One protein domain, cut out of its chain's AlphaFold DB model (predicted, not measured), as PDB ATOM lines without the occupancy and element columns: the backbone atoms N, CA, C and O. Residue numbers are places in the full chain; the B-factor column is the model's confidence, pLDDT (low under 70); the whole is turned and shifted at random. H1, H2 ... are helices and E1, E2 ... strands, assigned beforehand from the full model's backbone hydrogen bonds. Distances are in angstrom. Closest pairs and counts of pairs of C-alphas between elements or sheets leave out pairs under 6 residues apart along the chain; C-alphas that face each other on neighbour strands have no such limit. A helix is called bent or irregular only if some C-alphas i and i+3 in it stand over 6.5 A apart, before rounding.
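Overview. This is residues 4 to 115 of the 125 residues of an uncharacterized protein of Sphingomonas sp. IC081 (UniProt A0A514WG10). Steeply crossed helices make most of this elongated shape: H1 sits among them, touching H3 and H5 on one hand and H6 and H7 on the other, and a small sheet of three strands lies toward one end of the long axis. The turn of the E2 and E3 hairpin and H7 lie at opposite ends of that axis. The printed part has 112 residues, mostly helix, with seven named helices and three strands in the order H1 H2 E1 H3 H4 H5 E2 E3 H6 H7; the sheet runs E1 E3 E2, antiparallel. The whole is compact, with a radius of gyration of the C-alphas of 14.4 A, and spans 50 by 29 by 19 A.

Arrangement. H1, residues 4 to 14, is the hub and touches four helices. It is about perpendicular, at 89 degrees, to H3, residues 29 to 47, which touches it with residues 40 to 44 alone; the closest C-alphas, of Tyr 12 and Ala 43, are 6.1 A apart. H1 touches H5, residues 55 to 68, at a steep tilt of 61 degrees, the same way, with the C-alphas of Ile 5 and Ala 58 closest at 5.4 A. H6, residues 88 to 101, touches H1 with residues 95 to 99 alone, closest at the C-alphas of Ala 14 and Gln 99, 5.9 A. H7, residues 103 to 111, touches H1, closest at the C-alphas of Ala 10 and Ile 105, 5.8 A. H2, residues 16 to 19, touches H6, closest at the C-alphas of Ala 18 and Ile 95, 6.4 A. H3 and H5 touch at a steep tilt of 53 degrees, opposite ways, closest at the C-alphas of Glu 37 and Gly 59, 4.3 A. H4, residues 49 to 52, touches H3, closest at the C-alphas of Ser 41 and Arg 52, 5.6 A. E1, residues 26 to 28, is antiparallel to E3, residues 82 to 86, with N 27 and O 84 2.8 A apart, within hydrogen-bond range. E2, residues 72 to 76, forms a hairpin with E3, with N 73 and O 85 at 2.9 A. H3 and H5 are on the sheet, in two layers, helices on one face of a sheet. Every O i to N i+4 pair is within hydrogen-bond range in H1, H5, H6 and H7, and 13 of 15 in H3; H2 and H4 are too short for such a pair.

Along the chain. H1 begins at C-alpha 4 (46.436, -47.125, 122.712) and is 15.2 A long. H3 is 27.5 A long, with a kink of 29 degrees near residue 41; it is irregular, C-alphas 43 and 46 being 7.7 A apart. H5 is 19.8 A long and H6 20.0 A. E2 is 12.9 A long and E3 13.3 A. H7, 12.2 A long, ends at C-alpha 111 (63.800, -51.962, 121.230).

Size, cuts and confidence. The two C-alphas farthest apart, of Tyr 79 and Glu 111, are 50.5 A apart. The printed part has no cut and no long link. Its mean pLDDT is 95.0, and no printed residue is under 70.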
ATOM      1  N   LEU A   4      46.772 -45.815 123.266       96.56
ATOM      2  CA  LEU A   4      46.436 -47.125 122.712       96.56
ATOM      3  C   LEU A   4      46.139 -47.065 121.208       96.56
ATOM      4  O   LEU A   4      46.670 -47.877 120.453       96.56
ATOM      5  N   ILE A   5      45.321 -46.110 120.758       97.25
ATOM      6  CA  ILE A   5      45.001 -45.948 119.333       97.25
ATOM      7  C   ILE A   5      46.255 -45.578 118.541       97.25
ATOM      8  O   ILE A   5      46.486 -46.152 117.477       97.25
ATOM      9  N   ASP A   6      47.093 -44.687 119.071       97.44
ATOM     10  CA  ASP A   6      48.354 -44.303 118.434       97.44
ATOM     11  C   ASP A   6      49.291 -45.504 118.241       97.44
ATOM     12  O   ASP A   6      49.835 -45.697 117.151       97.44
ATOM     13  N   HIS A   7      49.400 -46.380 119.244       97.94
ATOM     14  CA  HIS A   7      50.193 -47.608 119.144       97.94
ATOM     15  C   HIS A   7      49.574 -48.627 118.178       97.94
ATOM     16  O   HIS A   7      50.303 -49.274 117.425       97.94
ATOM     17  N   MET A   8      48.243 -48.757 118.138       98.00
ATOM     18  CA  MET A   8      47.558 -49.613 117.156       98.00
ATOM     19  C   MET A   8      47.838 -49.156 115.722       98.00
ATOM     20  O   MET A   8      48.129 -49.987 114.856       98.00
ATOM     21  N   LEU A   9      47.778 -47.845 115.474       97.69
ATOM     22  CA  LEU A   9      48.097 -47.256 114.176       97.69
ATOM     23  C   LEU A   9      49.564 -47.465 113.818       97.69
ATOM     24  O   LEU A   9      49.851 -47.951 112.727       97.69
ATOM     25  N   ALA A  10      50.480 -47.158 114.736       97.81
ATOM     26  CA  ALA A  10      51.912 -47.346 114.532       97.81
ATOM     27  C   ALA A  10      52.248 -48.808 114.205       97.81
ATOM     28  O   ALA A  10      52.979 -49.067 113.251       97.81
ATOM     29  N   TYR A  11      51.659 -49.764 114.928       97.81
ATOM     30  CA  TYR A  11      51.848 -51.192 114.671       97.81
ATOM     31  C   TYR A  11      51.340 -51.607 113.284       97.81
ATOM     32  O   TYR A  11      52.027 -52.312 112.544       97.81
ATOM     33  N   TYR A  12      50.143 -51.149 112.899       98.00
ATOM     34  CA  TYR A  12      49.584 -51.433 111.578       98.00
ATOM     35  C   TYR A  12      50.427 -50.814 110.451       98.00
ATOM     36  O   TYR A  12      50.722 -51.494 109.464       98.00
ATOM     37  N   ILE A  13      50.865 -49.563 110.619       97.69
ATOM     38  CA  ILE A  13      51.694 -48.815 109.663       97.69
ATOM     39  C   ILE A  13      53.089 -49.430 109.516       97.69
ATOM     40  O   ILE A  13      53.596 -49.543 108.401       97.69
ATOM     41  N   ALA A  14      53.705 -49.862 110.618       96.75
ATOM     42  CA  ALA A  14      55.023 -50.495 110.614       96.75
ATOM     43  C   ALA A  14      55.048 -51.839 109.866       96.75
ATOM     44  O   ALA A  14      56.117 -52.275 109.447       96.75
ATOM     45  N   GLY A  15      53.891 -52.490 109.705       94.94
ATOM     46  CA  GLY A  15      53.764 -53.786 109.044       94.94
ATOM     47  C   GLY A  15      52.757 -53.777 107.898       94.94
ATOM     48  O   GLY A  15      53.062 -53.381 106.776       94.94
ATOM     49  N   GLN A  16      51.548 -54.267 108.178       94.81
ATOM     50  CA  GLN A  16      50.573 -54.671 107.156       94.81
ATOM     51  C   GLN A  16      50.098 -53.540 106.236       94.81
ATOM     52  O   GLN A  16      49.685 -53.820 105.112       94.81
ATOM     53  N   ALA A  17      50.156 -52.277 106.670       95.75
ATOM     54  CA  ALA A  17      49.759 -51.159 105.820       95.75
ATOM     55  C   ALA A  17      50.653 -51.019 104.577       95.75
ATOM     56  O   ALA A  17      50.152 -50.619 103.534       95.75
ATOM     57  N   ALA A  18      51.943 -51.367 104.649       93.56
ATOM     58  CA  ALA A  18      52.861 -51.264 103.507       93.56
ATOM     59  C   ALA A  18      52.497 -52.217 102.352       93.56
ATOM     60  O   ALA A  18      52.733 -51.903 101.187       93.56
ATOM     61  N   GLU A  19      51.847 -53.334 102.680       91.88
ATOM     62  CA  GLU A  19      51.417 -54.375 101.737       91.88
ATOM     63  C   GLU A  19      49.998 -54.133 101.188       91.88
ATOM     64  O   GLU A  19      49.417 -54.976 100.497       91.88
ATOM     65  N   LEU A  20      49.388 -52.991 101.521       93.62
ATOM     66  CA  LEU A  20      48.002 -52.692 101.186       93.62
ATOM     67  C   LEU A  20      47.855 -52.441  99.678       93.62
ATOM     68  O   LEU A  20      48.355 -51.463  99.125       93.62
ATOM     69  N   SER A  21      47.107 -53.327  99.024       89.06
ATOM     70  CA  SER A  21      46.657 -53.182  97.641       89.06
ATOM     71  C   SER A  21      45.134 -53.099  97.602       89.06
ATOM     72  O   SER A  21      44.438 -53.868  98.272       89.06
ATOM     73  N   VAL A  22      44.611 -52.140  96.841       89.94
ATOM     74  CA  VAL A  22      43.176 -51.872  96.707       89.94
ATOM     75  C   VAL A  22      42.860 -51.631  95.236       89.94
ATOM     76  O   VAL A  22      43.643 -51.015  94.515       89.94
ATOM     77  N   ALA A  23      41.708 -52.122  94.781       88.81
ATOM     78  CA  ALA A  23      41.248 -51.883  93.421       88.81
ATOM     79  C   ALA A  23      41.015 -50.373  93.180       88.81
ATOM     80  O   ALA A  23      40.464 -49.705  94.055       88.81
ATOM     81  N   PRO A  24      41.352 -49.824  91.998       82.12
ATOM     82  CA  PRO A  24      41.252 -48.390  91.708       82.12
ATOM     83  C   PRO A  24      39.811 -47.942  91.391       82.12
ATOM     84  O   PRO A  24      39.565 -47.228  90.419       82.12
ATOM     85  N   ARG A  25      38.836 -48.368  92.199       91.31
ATOM     86  CA  ARG A  25      37.441 -47.916  92.136       91.31
ATOM     87  C   ARG A  25      37.162 -46.853  93.200       91.31
ATOM     88  O   ARG A  25      37.994 -46.594  94.065       91.31
ATOM     89  N   PHE A  26      35.975 -46.268  93.134       93.44
ATOM     90  CA  PHE A  26      35.484 -45.353  94.154       93.44
ATOM     91  C   PHE A  26      34.799 -46.111  95.294       93.44
ATOM     92  O   PHE A  26      33.997 -47.013  95.052       93.44
ATOM     93  N   TYR A  27      35.101 -45.706  96.522       94.38
ATOM     94  CA  TYR A  27      34.576 -46.264  97.762       94.38
ATOM     95  C   TYR A  27      33.862 -45.167  98.558       94.38
ATOM     96  O   TYR A  27      34.434 -44.088  98.729       94.38
ATOM     97  N   PRO A  28      32.653 -45.402  99.083       94.75
ATOM     98  CA  PRO A  28      32.061 -44.492 100.051       94.75
ATOM     99  C   PRO A  28      32.852 -44.537 101.365       94.75
ATOM    100  O   PRO A  28      33.391 -45.578 101.750       94.75
ATOM    101  N   TYR A  29      32.881 -43.423 102.099       94.38
ATOM    102  CA  TYR A  29      33.616 -43.325 103.368       94.38
ATOM    103  C   TYR A  29      33.241 -44.427 104.378       94.38
ATOM    104  O   TYR A  29      34.113 -45.008 105.020       94.38
ATOM    105  N   GLY A  30      31.954 -44.780 104.472       94.31
ATOM    106  CA  GLY A  30      31.487 -45.854 105.356       94.31
ATOM    107  C   GLY A  30      32.053 -47.237 105.005       94.31
ATOM    108  O   GLY A  30      32.371 -48.006 105.907       94.31
ATOM    109  N   GLU A  31      32.249 -47.550 103.717       94.62
ATOM    110  CA  GLU A  31      32.897 -48.808 103.307       94.62
ATOM    111  C   GLU A  31      34.377 -48.800 103.703       94.62
ATOM    112  O   GLU A  31      34.881 -49.795 104.221       94.62
ATOM    113  N   LEU A  32      35.063 -47.663 103.545       95.50
ATOM    114  CA  LEU A  32      36.455 -47.535 103.974       95.50
ATOM    115  C   LEU A  32      36.616 -47.730 105.485       95.50
ATOM    116  O   LEU A  32      37.546 -48.417 105.906       95.50
ATOM    117  N   GLN A  33      35.703 -47.187 106.294       96.19
ATOM    118  CA  GLN A  33      35.709 -47.418 107.740       96.19
ATOM    119  C   GLN A  33      35.625 -48.912 108.076       96.19
ATOM    120  O   GLN A  33      36.426 -49.391 108.874       96.19
ATOM    121  N   LEU A  34      34.722 -49.657 107.430       96.69
ATOM    122  CA  LEU A  34      34.583 -51.104 107.642       96.69
ATOM    123  C   LEU A  34      35.840 -51.874 107.211       96.69
ATOM    124  O   LEU A  34      36.304 -52.758 107.930       96.69
ATOM    125  N   ILE A  35      36.417 -51.516 106.061       95.88
ATOM    126  CA  ILE A  35      37.639 -52.145 105.540       95.88
ATOM    127  C   ILE A  35      38.809 -51.952 106.511       95.88
ATOM    128  O   ILE A  35      39.548 -52.899 106.785       95.88
ATOM    129  N   PHE A  36      39.018 -50.733 107.011       97.25
ATOM    130  CA  PHE A  36      40.163 -50.441 107.873       97.25
ATOM    131  C   PHE A  36      39.941 -50.840 109.332       97.25
ATOM    132  O   PHE A  36      40.913 -51.205 109.990       97.25
ATOM    133  N   GLU A  37      38.698 -50.878 109.814       97.69
ATOM    134  CA  GLU A  37      38.360 -51.554 111.071       97.69
ATOM    135  C   GLU A  37      38.802 -53.022 111.028       97.69
ATOM    136  O   GLU A  37      39.529 -53.464 111.920       97.69
ATOM    137  N   ASP A  38      38.430 -53.764 109.979       97.62
ATOM    138  CA  ASP A  38      38.796 -55.177 109.836       97.62
ATOM    139  C   ASP A  38      40.318 -55.371 109.745       97.62
ATOM    140  O   ASP A  38      40.895 -56.157 110.499       97.62
ATOM    141  N   LYS A  39      41.004 -54.589 108.903       97.56
ATOM    142  CA  LYS A  39      42.468 -54.675 108.749       97.56
ATOM    143  C   LYS A  39      43.213 -54.409 110.054       97.56
ATOM    144  O   LYS A  39      44.095 -55.188 110.422       97.56
ATOM    145  N   VAL A  40      42.848 -53.352 110.780       97.69
ATOM    146  CA  VAL A  40      43.467 -53.050 112.078       97.69
ATOM    147  C   VAL A  40      43.134 -54.142 113.097       97.69
ATOM    148  O   VAL A  40      44.023 -54.590 113.820       97.69
ATOM    149  N   SER A  41      41.891 -54.632 113.115       97.88
ATOM    150  CA  SER A  41      41.441 -55.736 113.977       97.88
ATOM    151  C   SER A  41      42.263 -57.009 113.758       97.88
ATOM    152  O   SER A  41      42.685 -57.647 114.726       97.88
ATOM    153  N   VAL A  42      42.543 -57.360 112.499       97.69
ATOM    154  CA  VAL A  42      43.392 -58.500 112.128       97.69
ATOM    155  C   VAL A  42      44.845 -58.265 112.532       97.69
ATOM    156  O   VAL A  42      45.468 -59.182 113.071       97.69
ATOM    157  N   ALA A  43      45.384 -57.061 112.322       97.50
ATOM    158  CA  ALA A  43      46.763 -56.736 112.674       97.50
ATOM    159  C   ALA A  43      47.021 -56.907 114.178       97.50
ATOM    160  O   ALA A  43      47.946 -57.613 114.581       97.50
ATOM    161  N   VAL A  44      46.159 -56.332 115.011       96.81
ATOM    162  CA  VAL A  44      46.337 -56.298 116.472       96.81
ATOM    163  C   VAL A  44      45.764 -57.522 117.192       96.81
ATOM    164  O   VAL A  44      45.836 -57.602 118.418       96.81
ATOM    165  N   ARG A  45      45.212 -58.506 116.463       96.62
ATOM    166  CA  ARG A  45      44.492 -59.658 117.045       96.62
ATOM    167  C   ARG A  45      45.291 -60.422 118.103       96.62
ATOM    168  O   ARG A  45      44.695 -60.976 119.023       96.62
ATOM    169  N   LYS A  46      46.623 -60.459 117.971       95.88
ATOM    170  CA  LYS A  46      47.513 -61.194 118.881       95.88
ATOM    171  C   LYS A  46      47.610 -60.565 120.277       95.88
ATOM    172  O   LYS A  46      47.874 -61.284 121.228       95.88
ATOM    173  N   PHE A  47      47.320 -59.269 120.409       96.25
ATOM    174  CA  PHE A  47      47.370 -58.536 121.682       96.25
ATOM    175  C   PHE A  47      46.065 -58.645 122.494       96.25
ATOM    176  O   PHE A  47      45.878 -57.981 123.511       96.25
ATOM    177  N   GLY A  48      45.136 -59.495 122.047       96.06
ATOM    178  CA  GLY A  48      43.940 -59.858 122.795       96.06
ATOM    179  C   GLY A  48      42.746 -58.901 122.637       96.06
ATOM    180  O   GLY A  48      42.803 -57.874 121.954       96.06
ATOM    181  N   PRO A  49      41.605 -59.249 123.263       96.44
ATOM    182  CA  PRO A  49      40.330 -58.559 123.057       96.44
ATOM    183  C   PRO A  49      40.310 -57.127 123.605       96.44
ATOM    184  O   PRO A  49      39.595 -56.284 123.060       96.44
ATOM    185  N   LYS A  50      41.103 -56.832 124.650       96.56
ATOM    186  CA  LYS A  50      41.192 -55.486 125.240       96.56
ATOM    187  C   LYS A  50      41.755 -54.458 124.255       96.56
ATOM    188  O   LYS A  50      41.245 -53.346 124.235       96.56
ATOM    189  N   VAL A  51      42.731 -54.836 123.426       97.06
ATOM    190  CA  VAL A  51      43.250 -53.996 122.331       97.06
ATOM    191  C   VAL A  51      42.275 -54.013 121.155       97.06
ATOM    192  O   VAL A  51      41.846 -52.970 120.667       97.06
ATOM    193  N   ARG A  52      41.846 -55.209 120.728       96.69
ATOM    194  CA  ARG A  52      41.016 -55.395 119.525       96.69
ATOM    195  C   ARG A  52      39.696 -54.616 119.549       96.69
ATOM    196  O   ARG A  52      39.265 -54.155 118.495       96.69
ATOM    197  N   LYS A  53      39.059 -54.427 120.711       96.69
ATOM    198  CA  LYS A  53      37.790 -53.671 120.822       96.69
ATOM    199  C   LYS A  53      37.891 -52.213 120.337       96.69
ATOM    200  O   LYS A  53      36.868 -51.604 120.049       96.69
ATOM    201  N   HIS A  54      39.105 -51.672 120.229       97.44
ATOM    202  CA  HIS A  54      39.376 -50.316 119.752       97.44
ATOM    203  C   HIS A  54      39.633 -50.233 118.236       97.44
ATOM    204  O   HIS A  54      39.867 -49.147 117.707       97.44
ATOM    205  N   ALA A  55      39.561 -51.353 117.504       97.38
ATOM    206  CA  ALA A  55      39.892 -51.403 116.078       97.38
ATOM    207  C   ALA A  55      39.021 -50.482 115.212       97.38
ATOM    208  O   ALA A  55      39.520 -49.922 114.243       97.38
ATOM    209  N   LYS A  56      37.754 -50.271 115.582       97.12
ATOM    210  CA  LYS A  56      36.861 -49.339 114.882       97.12
ATOM    211  C   LYS A  56      37.369 -47.899 114.937       97.12
ATOM    212  O   LYS A  56      37.408 -47.208 113.923       97.12
ATOM    213  N   GLU A  57      37.766 -47.447 116.124       97.44
ATOM    214  CA  GLU A  57      38.288 -46.095 116.328       97.44
ATOM    215  C   GLU A  57      39.641 -45.921 115.631       97.44
ATOM    216  O   GLU A  57      39.844 -44.936 114.922       97.44
ATOM    217  N   ALA A  58      40.523 -46.918 115.739       97.56
ATOM    218  CA  ALA A  58      41.816 -46.903 115.065       97.56
ATOM    219  C   ALA A  58      41.669 -46.946 113.534       97.56
ATOM    220  O   ALA A  58      42.288 -46.152 112.835       97.56
ATOM    221  N   GLY A  59      40.804 -47.805 112.992       97.38
ATOM    222  CA  GLY A  59      40.528 -47.880 111.556       97.38
ATOM    223  C   GLY A  59      39.986 -46.564 110.999       97.38
ATOM    224  O   GLY A  59      40.438 -46.111 109.947       97.38
ATOM    225  N   LYS A  60      39.086 -45.902 111.740       97.56
ATOM    226  CA  LYS A  60      38.602 -44.560 111.399       97.56
ATOM    227  C   LYS A  60      39.738 -43.530 111.397       97.56
ATOM    228  O   LYS A  60      39.909 -42.815 110.414       97.56
ATOM    229  N   ALA A  61      40.528 -43.471 112.467       97.50
ATOM    230  CA  ALA A  61      41.641 -42.528 112.573       97.50
ATOM    231  C   ALA A  61      42.685 -42.739 111.462       97.50
ATOM    232  O   ALA A  61      43.221 -41.772 110.918       97.50
ATOM    233  N   PHE A  62      42.934 -43.995 111.081       97.62
ATOM    234  CA  PHE A  62      43.796 -44.330 109.954       97.62
ATOM    235  C   PHE A  62      43.263 -43.743 108.647       97.62
ATOM    236  O   PHE A  62      44.005 -43.060 107.940       97.62
ATOM    237  N   ILE A  63      41.991 -43.993 108.310       97.00
ATOM    238  CA  ILE A  63      41.454 -43.523 107.031       97.00
ATOM    239  C   ILE A  63      41.344 -41.999 106.976       97.00
ATOM    240  O   ILE A  63      41.676 -41.424 105.942       97.00
ATOM    241  N   ASP A  64      40.970 -41.344 108.077       96.81
ATOM    242  CA  ASP A  64      40.910 -39.879 108.155       96.81
ATOM    243  C   ASP A  64      42.289 -39.269 107.856       96.81
ATOM    244  O   ASP A  64      42.405 -38.381 107.011       96.81
ATOM    245  N   ARG A  65      43.357 -39.832 108.441       96.38
ATOM    246  CA  ARG A  65      44.737 -39.407 108.167       96.38
ATOM    247  C   ARG A  65      45.148 -39.651 106.714       96.38
ATOM    248  O   ARG A  65      45.778 -38.800 106.095       96.38
ATOM    249  N   MET A  66      44.814 -40.812 106.152       96.75
ATOM    250  CA  MET A  66      45.157 -41.134 104.761       96.75
ATOM    251  C   MET A  66      44.409 -40.239 103.761       96.75
ATOM    252  O   MET A  66      44.959 -39.897 102.714       96.75
ATOM    253  N   LEU A  67      43.174 -39.846 104.074       96.25
ATOM    254  CA  LEU A  67      42.406 -38.879 103.293       96.25
ATOM    255  C   LEU A  67      43.044 -37.492 103.338       96.25
ATOM    256  O   LEU A  67      43.261 -36.891 102.287       96.25
ATOM    257  N   GLU A  68      43.394 -37.016 104.533       96.25
ATOM    258  CA  GLU A  68      44.076 -35.733 104.731       96.25
ATOM    259  C   GLU A  68      45.422 -35.681 103.994       96.25
ATOM    260  O   GLU A  68      45.748 -34.689 103.345       96.25
ATOM    261  N   ALA A  69      46.167 -36.787 103.999       95.94
ATOM    262  CA  ALA A  69      47.445 -36.907 103.304       95.94
ATOM    263  C   ALA A  69      47.320 -37.106 101.776       95.94
ATOM    264  O   ALA A  69      48.329 -37.263 101.083       95.94
ATOM    265  N   GLY A  70      46.100 -37.133 101.225       95.62
ATOM    266  CA  GLY A  70      45.860 -37.306  99.790       95.62
ATOM    267  C   GLY A  70      46.156 -38.714  99.263       95.62
ATOM    268  O   GLY A  70      46.268 -38.913  98.052       95.62
ATOM    269  N   ALA A  71      46.261 -39.710 100.146       96.19
ATOM    270  CA  ALA A  71      46.375 -41.117  99.762       96.19
ATOM    271  C   ALA A  71      45.060 -41.679  99.183       96.19
ATOM    272  O   ALA A  71      45.035 -42.765  98.600       96.19
ATOM    273  N   TRP A  72      43.980 -40.907  99.307       95.81
ATOM    274  CA  TRP A  72      42.696 -41.127  98.664       95.81
ATOM    275  C   TRP A  72      42.208 -39.813  98.059       95.81
ATOM    276  O   TRP A  72      42.107 -38.801  98.752       95.81
ATOM    277  N   SER A  73      41.880 -39.814  96.770       94.81
ATOM    278  CA  SER A  73      41.225 -38.665  96.144       94.81
ATOM    279  C   SER A  73      39.752 -38.658  96.520       94.81
ATOM    280  O   SER A  73      39.129 -39.716  96.509       94.81
ATOM    281  N   THR A  74      39.184 -37.485  96.784       94.44
ATOM    282  CA  THR A  74      37.786 -37.353  97.203       94.44
ATOM    283  C   THR A  74      36.972 -36.602  96.158       94.44
ATOM    284  O   THR A  74      37.353 -35.513  95.738       94.44
ATOM    285  N   THR A  75      35.826 -37.160  95.778       92.31
ATOM    286  CA  THR A  75      34.817 -36.506  94.936       92.31
ATOM    287  C   THR A  75      33.502 -36.418  95.698       92.31
ATOM    288  O   THR A  75      33.075 -37.400  96.306       92.31
ATOM    289  N   GLN A  76      32.855 -35.253  95.664       89.50
ATOM    290  CA  GLN A  76      31.525 -35.061  96.248       89.50
ATOM    291  C   GLN A  76      30.457 -35.518  95.251       89.50
ATOM    292  O   GLN A  76      30.531 -35.173  94.071       89.50
ATOM    293  N   GLY A  77      29.493 -36.314  95.708       80.44
ATOM    294  CA  GLY A  77      28.359 -36.740  94.890       80.44
ATOM    295  C   GLY A  77      27.277 -35.662  94.805       80.44
ATOM    296  O   GLY A  77      27.044 -34.933  95.767       80.44
ATOM    297  N   GLU A  78      26.567 -35.600  93.676       77.12
ATOM    298  CA  GLU A  78      25.474 -34.634  93.448       77.12
ATOM    299  C   GLU A  78      24.296 -34.800  94.424       77.12
ATOM    300  O   GLU A  78      23.601 -33.836  94.732       77.12
ATOM    301  N   TYR A  79      24.096 -36.007  94.958       76.56
ATOM    302  CA  TYR A  79      23.009 -36.341  95.888       76.56
ATOM    303  C   TYR A  79      23.466 -36.420  97.355       76.56
ATOM    304  O   TYR A  79      22.756 -36.962  98.201       76.56
ATOM    305  N   GLY A  80      24.648 -35.879  97.660       74.31
ATOM    306  CA  GLY A  80      25.285 -35.974  98.971       74.31
ATOM    307  C   GLY A  80      26.180 -37.208  99.121       74.31
ATOM    308  O   GLY A  80      26.024 -38.219  98.439       74.31
ATOM    309  N   GLY A  81      27.144 -37.106 100.040       83.19
ATOM    310  CA  GLY A  81      28.153 -38.135 100.296       83.19
ATOM    311  C   GLY A  81      29.452 -37.938  99.506       83.19
ATOM    312  O   GLY A  81      29.480 -37.319  98.442       83.19
ATOM    313  N   SER A  82      30.543 -38.477 100.052       90.12
ATOM    314  CA  SER A  82      31.875 -38.444  99.453       90.12
ATOM    315  C   SER A  82      32.298 -39.833  98.981       90.12
ATOM    316  O   SER A  82      32.117 -40.835  99.677       90.12
ATOM    317  N   MET A  83      32.887 -39.872  97.791       94.69
ATOM    318  CA  MET A  83      33.473 -41.066  97.198       94.69
ATOM    319  C   MET A  83      34.986 -40.902  97.136       94.69
ATOM    320  O   MET A  83      35.490 -39.824  96.821       94.69
ATOM    321  N   HIS A  84      35.703 -41.981  97.422       95.69
ATOM    322  CA  HIS A  84      37.141 -41.965  97.623       95.69
ATOM    323  C   HIS A  84      37.814 -42.999  96.729       95.69
ATOM    324  O   HIS A  84      37.443 -44.171  96.753       95.69
ATOM    325  N   GLN A  85      38.806 -42.587  95.947       95.88
ATOM    326  CA  GLN A  85      39.568 -43.494  95.089       95.88
ATOM    327  C   GLN A  85      41.010 -43.592  95.582       95.88
ATOM    328  O   GLN A  85      41.640 -42.581  95.897       95.88
ATOM    329  N   PHE A  86      41.515 -44.821  95.659       96.31
ATOM    330  CA  PHE A  86      42.846 -45.118  96.179       96.31
ATOM    331  C   PHE A  86      43.950 -44.533  95.290       96.31
ATOM    332  O   PHE A  86      43.948 -44.743  94.077       96.31
ATOM    333  N   GLN A  87      44.916 -43.845  95.901       96.00
ATOM    334  CA  GLN A  87      46.063 -43.239  95.221       96.00
ATOM    335  C   GLN A  87      47.340 -43.980  95.633       96.00
ATOM    336  O   GLN A  87      48.022 -43.580  96.573       96.00
ATOM    337  N   ALA A  88      47.656 -45.082  94.945       94.31
ATOM    338  CA  ALA A  88      48.673 -46.044  95.384       94.31
ATOM    339  C   ALA A  88      50.054 -45.420  95.665       94.31
ATOM    340  O   ALA A  88      50.648 -45.695  96.707       94.31
ATOM    341  N   ASP A  89      50.552 -44.555  94.778       94.81
ATOM    342  CA  ASP A  89      51.870 -43.925  94.951       94.81
ATOM    343  C   ASP A  89      51.887 -42.946  96.128       94.81
ATOM    344  O   ASP A  89      52.834 -42.926  96.916       94.81
ATOM    345  N   ARG A  90      50.806 -42.170  96.296       95.94
ATOM    346  CA  ARG A  90      50.642 -41.262  97.438       95.94
ATOM    347  C   ARG A  90      50.541 -42.040  98.738       95.94
ATOM    348  O   ARG A  90      51.243 -41.712  99.687       95.94
ATOM    349  N   PHE A  91      49.748 -43.104  98.763       96.81
ATOM    350  CA  PHE A  91      49.618 -43.976  99.921       96.81
ATOM    351  C   PHE A  91      50.972 -44.559 100.340       96.81
ATOM    352  O   PHE A  91      51.372 -44.408 101.491       96.81
ATOM    353  N   LYS A  92      51.728 -45.146  99.404       96.44
ATOM    354  CA  LYS A  92      53.066 -45.692  99.687       96.44
ATOM    355  C   LYS A  92      54.029 -44.629 100.216       96.44
ATOM    356  O   LYS A  92      54.779 -44.908 101.148       96.44
ATOM    357  N   ALA A  93      53.997 -43.420  99.654       97.06
ATOM    358  CA  ALA A  93      54.821 -42.311 100.128       97.06
ATOM    359  C   ALA A  93      54.472 -41.907 101.572       97.06
ATOM    360  O   ALA A  93      55.375 -41.734 102.389       97.06
ATOM    361  N   VAL A  94      53.180 -41.819 101.903       97.56
ATOM    362  CA  VAL A  94      52.708 -41.492 103.258       97.56
ATOM    363  C   VAL A  94      53.096 -42.584 104.256       97.56
ATOM    364  O   VAL A  94      53.629 -42.270 105.317       97.56
ATOM    365  N   ILE A  95      52.900 -43.862 103.911       98.06
ATOM    366  CA  ILE A  95      53.307 -44.983 104.772       98.06
ATOM    367  C   ILE A  95      54.813 -44.957 105.030       98.06
ATOM    368  O   ILE A  95      55.231 -45.085 106.178       98.06
ATOM    369  N   ARG A  96      55.633 -44.743 103.997       97.75
ATOM    370  CA  ARG A  96      57.089 -44.657 104.155       97.75
ATOM    371  C   ARG A  96      57.500 -43.498 105.065       97.75
ATOM    372  O   ARG A  96      58.297 -43.701 105.974       97.75
ATOM    373  N   MET A  97      56.921 -42.316 104.860       97.56
ATOM    374  CA  MET A  97      57.165 -41.149 105.710       97.56
ATOM    375  C   MET A  97      56.816 -41.443 107.176       97.56
ATOM    376  O   MET A  97      57.614 -41.155 108.064       97.56
ATOM    377  N   GLU A  98      55.662 -42.053 107.447       97.31
ATOM    378  CA  GLU A  98      55.276 -42.443 108.808       97.31
ATOM    379  C   GLU A  98      56.250 -43.473 109.394       97.31
ATOM    380  O   GLU A  98      56.701 -43.327 110.524       97.31
ATOM    381  N   GLN A  99      56.665 -44.477 108.623       97.44
ATOM    382  CA  GLN A  99      57.648 -45.467 109.076       97.44
ATOM    383  C   GLN A  99      59.031 -44.870 109.392       97.44
ATOM    384  O   GLN A  99      59.794 -45.477 110.154       97.44
ATOM    385  N   GLU A 100      59.373 -43.734 108.784       97.44
ATOM    386  CA  GLU A 100      60.641 -43.016 108.958       97.44
ATOM    387  C   GLU A 100      60.582 -41.937 110.058       97.44
ATOM    388  O   GLU A 100      61.625 -41.591 110.608       97.44
ATOM    389  N   SER A 101      59.395 -41.425 110.407       97.25
ATOM    390  CA  SER A 101      59.239 -40.271 111.315       97.25
ATOM    391  C   SER A 101      58.381 -40.519 112.557       97.25
ATOM    392  O   SER A 101      58.473 -39.755 113.518       97.25
ATOM    393  N   ASN A 102      57.559 -41.569 112.580       97.56
ATOM    394  CA  ASN A 102      56.666 -41.838 113.700       97.56
ATOM    395  C   ASN A 102      57.469 -42.324 114.926       97.56
ATOM    396  O   ASN A 102      58.106 -43.382 114.851       97.56
ATOM    397  N   PRO A 103      57.427 -41.610 116.068       97.81
ATOM    398  CA  PRO A 103      58.275 -41.910 117.220       97.81
ATOM    399  C   PRO A 103      58.021 -43.300 117.814       97.81
ATOM    400  O   PRO A 103      58.974 -43.951 118.229       97.81
ATOM    401  N   ILE A 104      56.779 -43.798 117.783       97.94
ATOM    402  CA  ILE A 104      56.428 -45.142 118.273       97.94
ATOM    403  C   ILE A 104      57.078 -46.209 117.384       97.94
ATOM    404  O   ILE A 104      57.653 -47.176 117.876       97.94
ATOM    405  N   ILE A 105      57.038 -46.020 116.060       97.81
ATOM    406  CA  ILE A 105      57.665 -46.950 115.108       97.81
ATOM    407  C   ILE A 105      59.188 -46.933 115.263       97.81
ATOM    408  O   ILE A 105      59.825 -47.988 115.225       97.81
ATOM    409  N   LEU A 106      59.782 -45.753 115.440       98.06
ATOM    410  CA  LEU A 106      61.222 -45.613 115.658       98.06
ATOM    411  C   LEU A 106      61.660 -46.270 116.972       98.06
ATOM    412  O   LEU A 106      62.662 -46.986 116.984       98.06
ATOM    413  N   GLN A 107      60.886 -46.102 118.044       97.50
ATOM    414  CA  GLN A 107      61.131 -46.763 119.323       97.50
ATOM    415  C   GLN A 107      61.020 -48.288 119.200       97.50
ATOM    416  O   GLN A 107      61.931 -49.003 119.612       97.50
ATOM    417  N   ALA A 108      59.976 -48.793 118.536       97.25
ATOM    418  CA  ALA A 108      59.806 -50.223 118.287       97.25
ATOM    419  C   ALA A 108      60.970 -50.834 117.492       97.25
ATOM    420  O   ALA A 108      61.395 -51.956 117.760       97.25
ATOM    421  N   LYS A 109      61.513 -50.098 116.513       95.94
ATOM    422  CA  LYS A 109      62.700 -50.524 115.754       95.94
ATOM    423  C   LYS A 109      63.954 -50.586 116.628       95.94
ATOM    424  O   LYS A 109      64.791 -51.452 116.394       95.94
ATOM    425  N   ALA A 110      64.088 -49.682 117.598       96.88
ATOM    426  CA  ALA A 110      65.234 -49.633 118.502       96.88
ATOM    427  C   ALA A 110      65.183 -50.725 119.584       96.88
ATOM    428  O   ALA A 110      66.206 -51.333 119.886       96.88
ATOM    429  N   GLU A 111      64.003 -50.984 120.150       95.25
ATOM    430  CA  GLU A 111      63.800 -51.962 121.230       95.25
ATOM    431  C   GLU A 111      63.557 -53.392 120.719       95.25
ATOM    432  O   GLU A 111      63.765 -54.360 121.450       95.25
ATOM    433  N   GLY A 112      63.169 -53.547 119.451       92.56
ATOM    434  CA  GLY A 112      62.981 -54.843 118.808       92.56
ATOM    435  C   GLY A 112      61.578 -55.440 118.994       92.56
ATOM    436  O   GLY A 112      60.644 -54.756 119.411       92.56
ATOM    437  N   PRO A 113      61.390 -56.726 118.637       85.00
ATOM    438  CA  PRO A 113      60.066 -57.349 118.540       85.00
ATOM    439  C   PRO A 113      59.240 -57.337 119.836       85.00
ATOM    440  O   PRO A 113      58.019 -57.186 119.762       85.00
ATOM    441  N   ASP A 114      59.899 -57.443 120.992       94.44
ATOM    442  CA  ASP A 114      59.255 -57.520 122.312       94.44
ATOM    443  C   ASP A 114      58.608 -56.193 122.743       94.44
ATOM    444  O   ASP A 114      57.733 -56.182 123.615       94.44
ATOM    445  N   TYR A 115      58.989 -55.078 122.105       97.56
ATOM    446  CA  TYR A 115      58.427 -53.753 122.370       97.56
ATOM    447  C   TYR A 115      56.899 -53.757 122.318       97.56
ATOM    448  O   TYR A 115      56.240 -53.227 123.208       97.56
TER     449      TYR A 115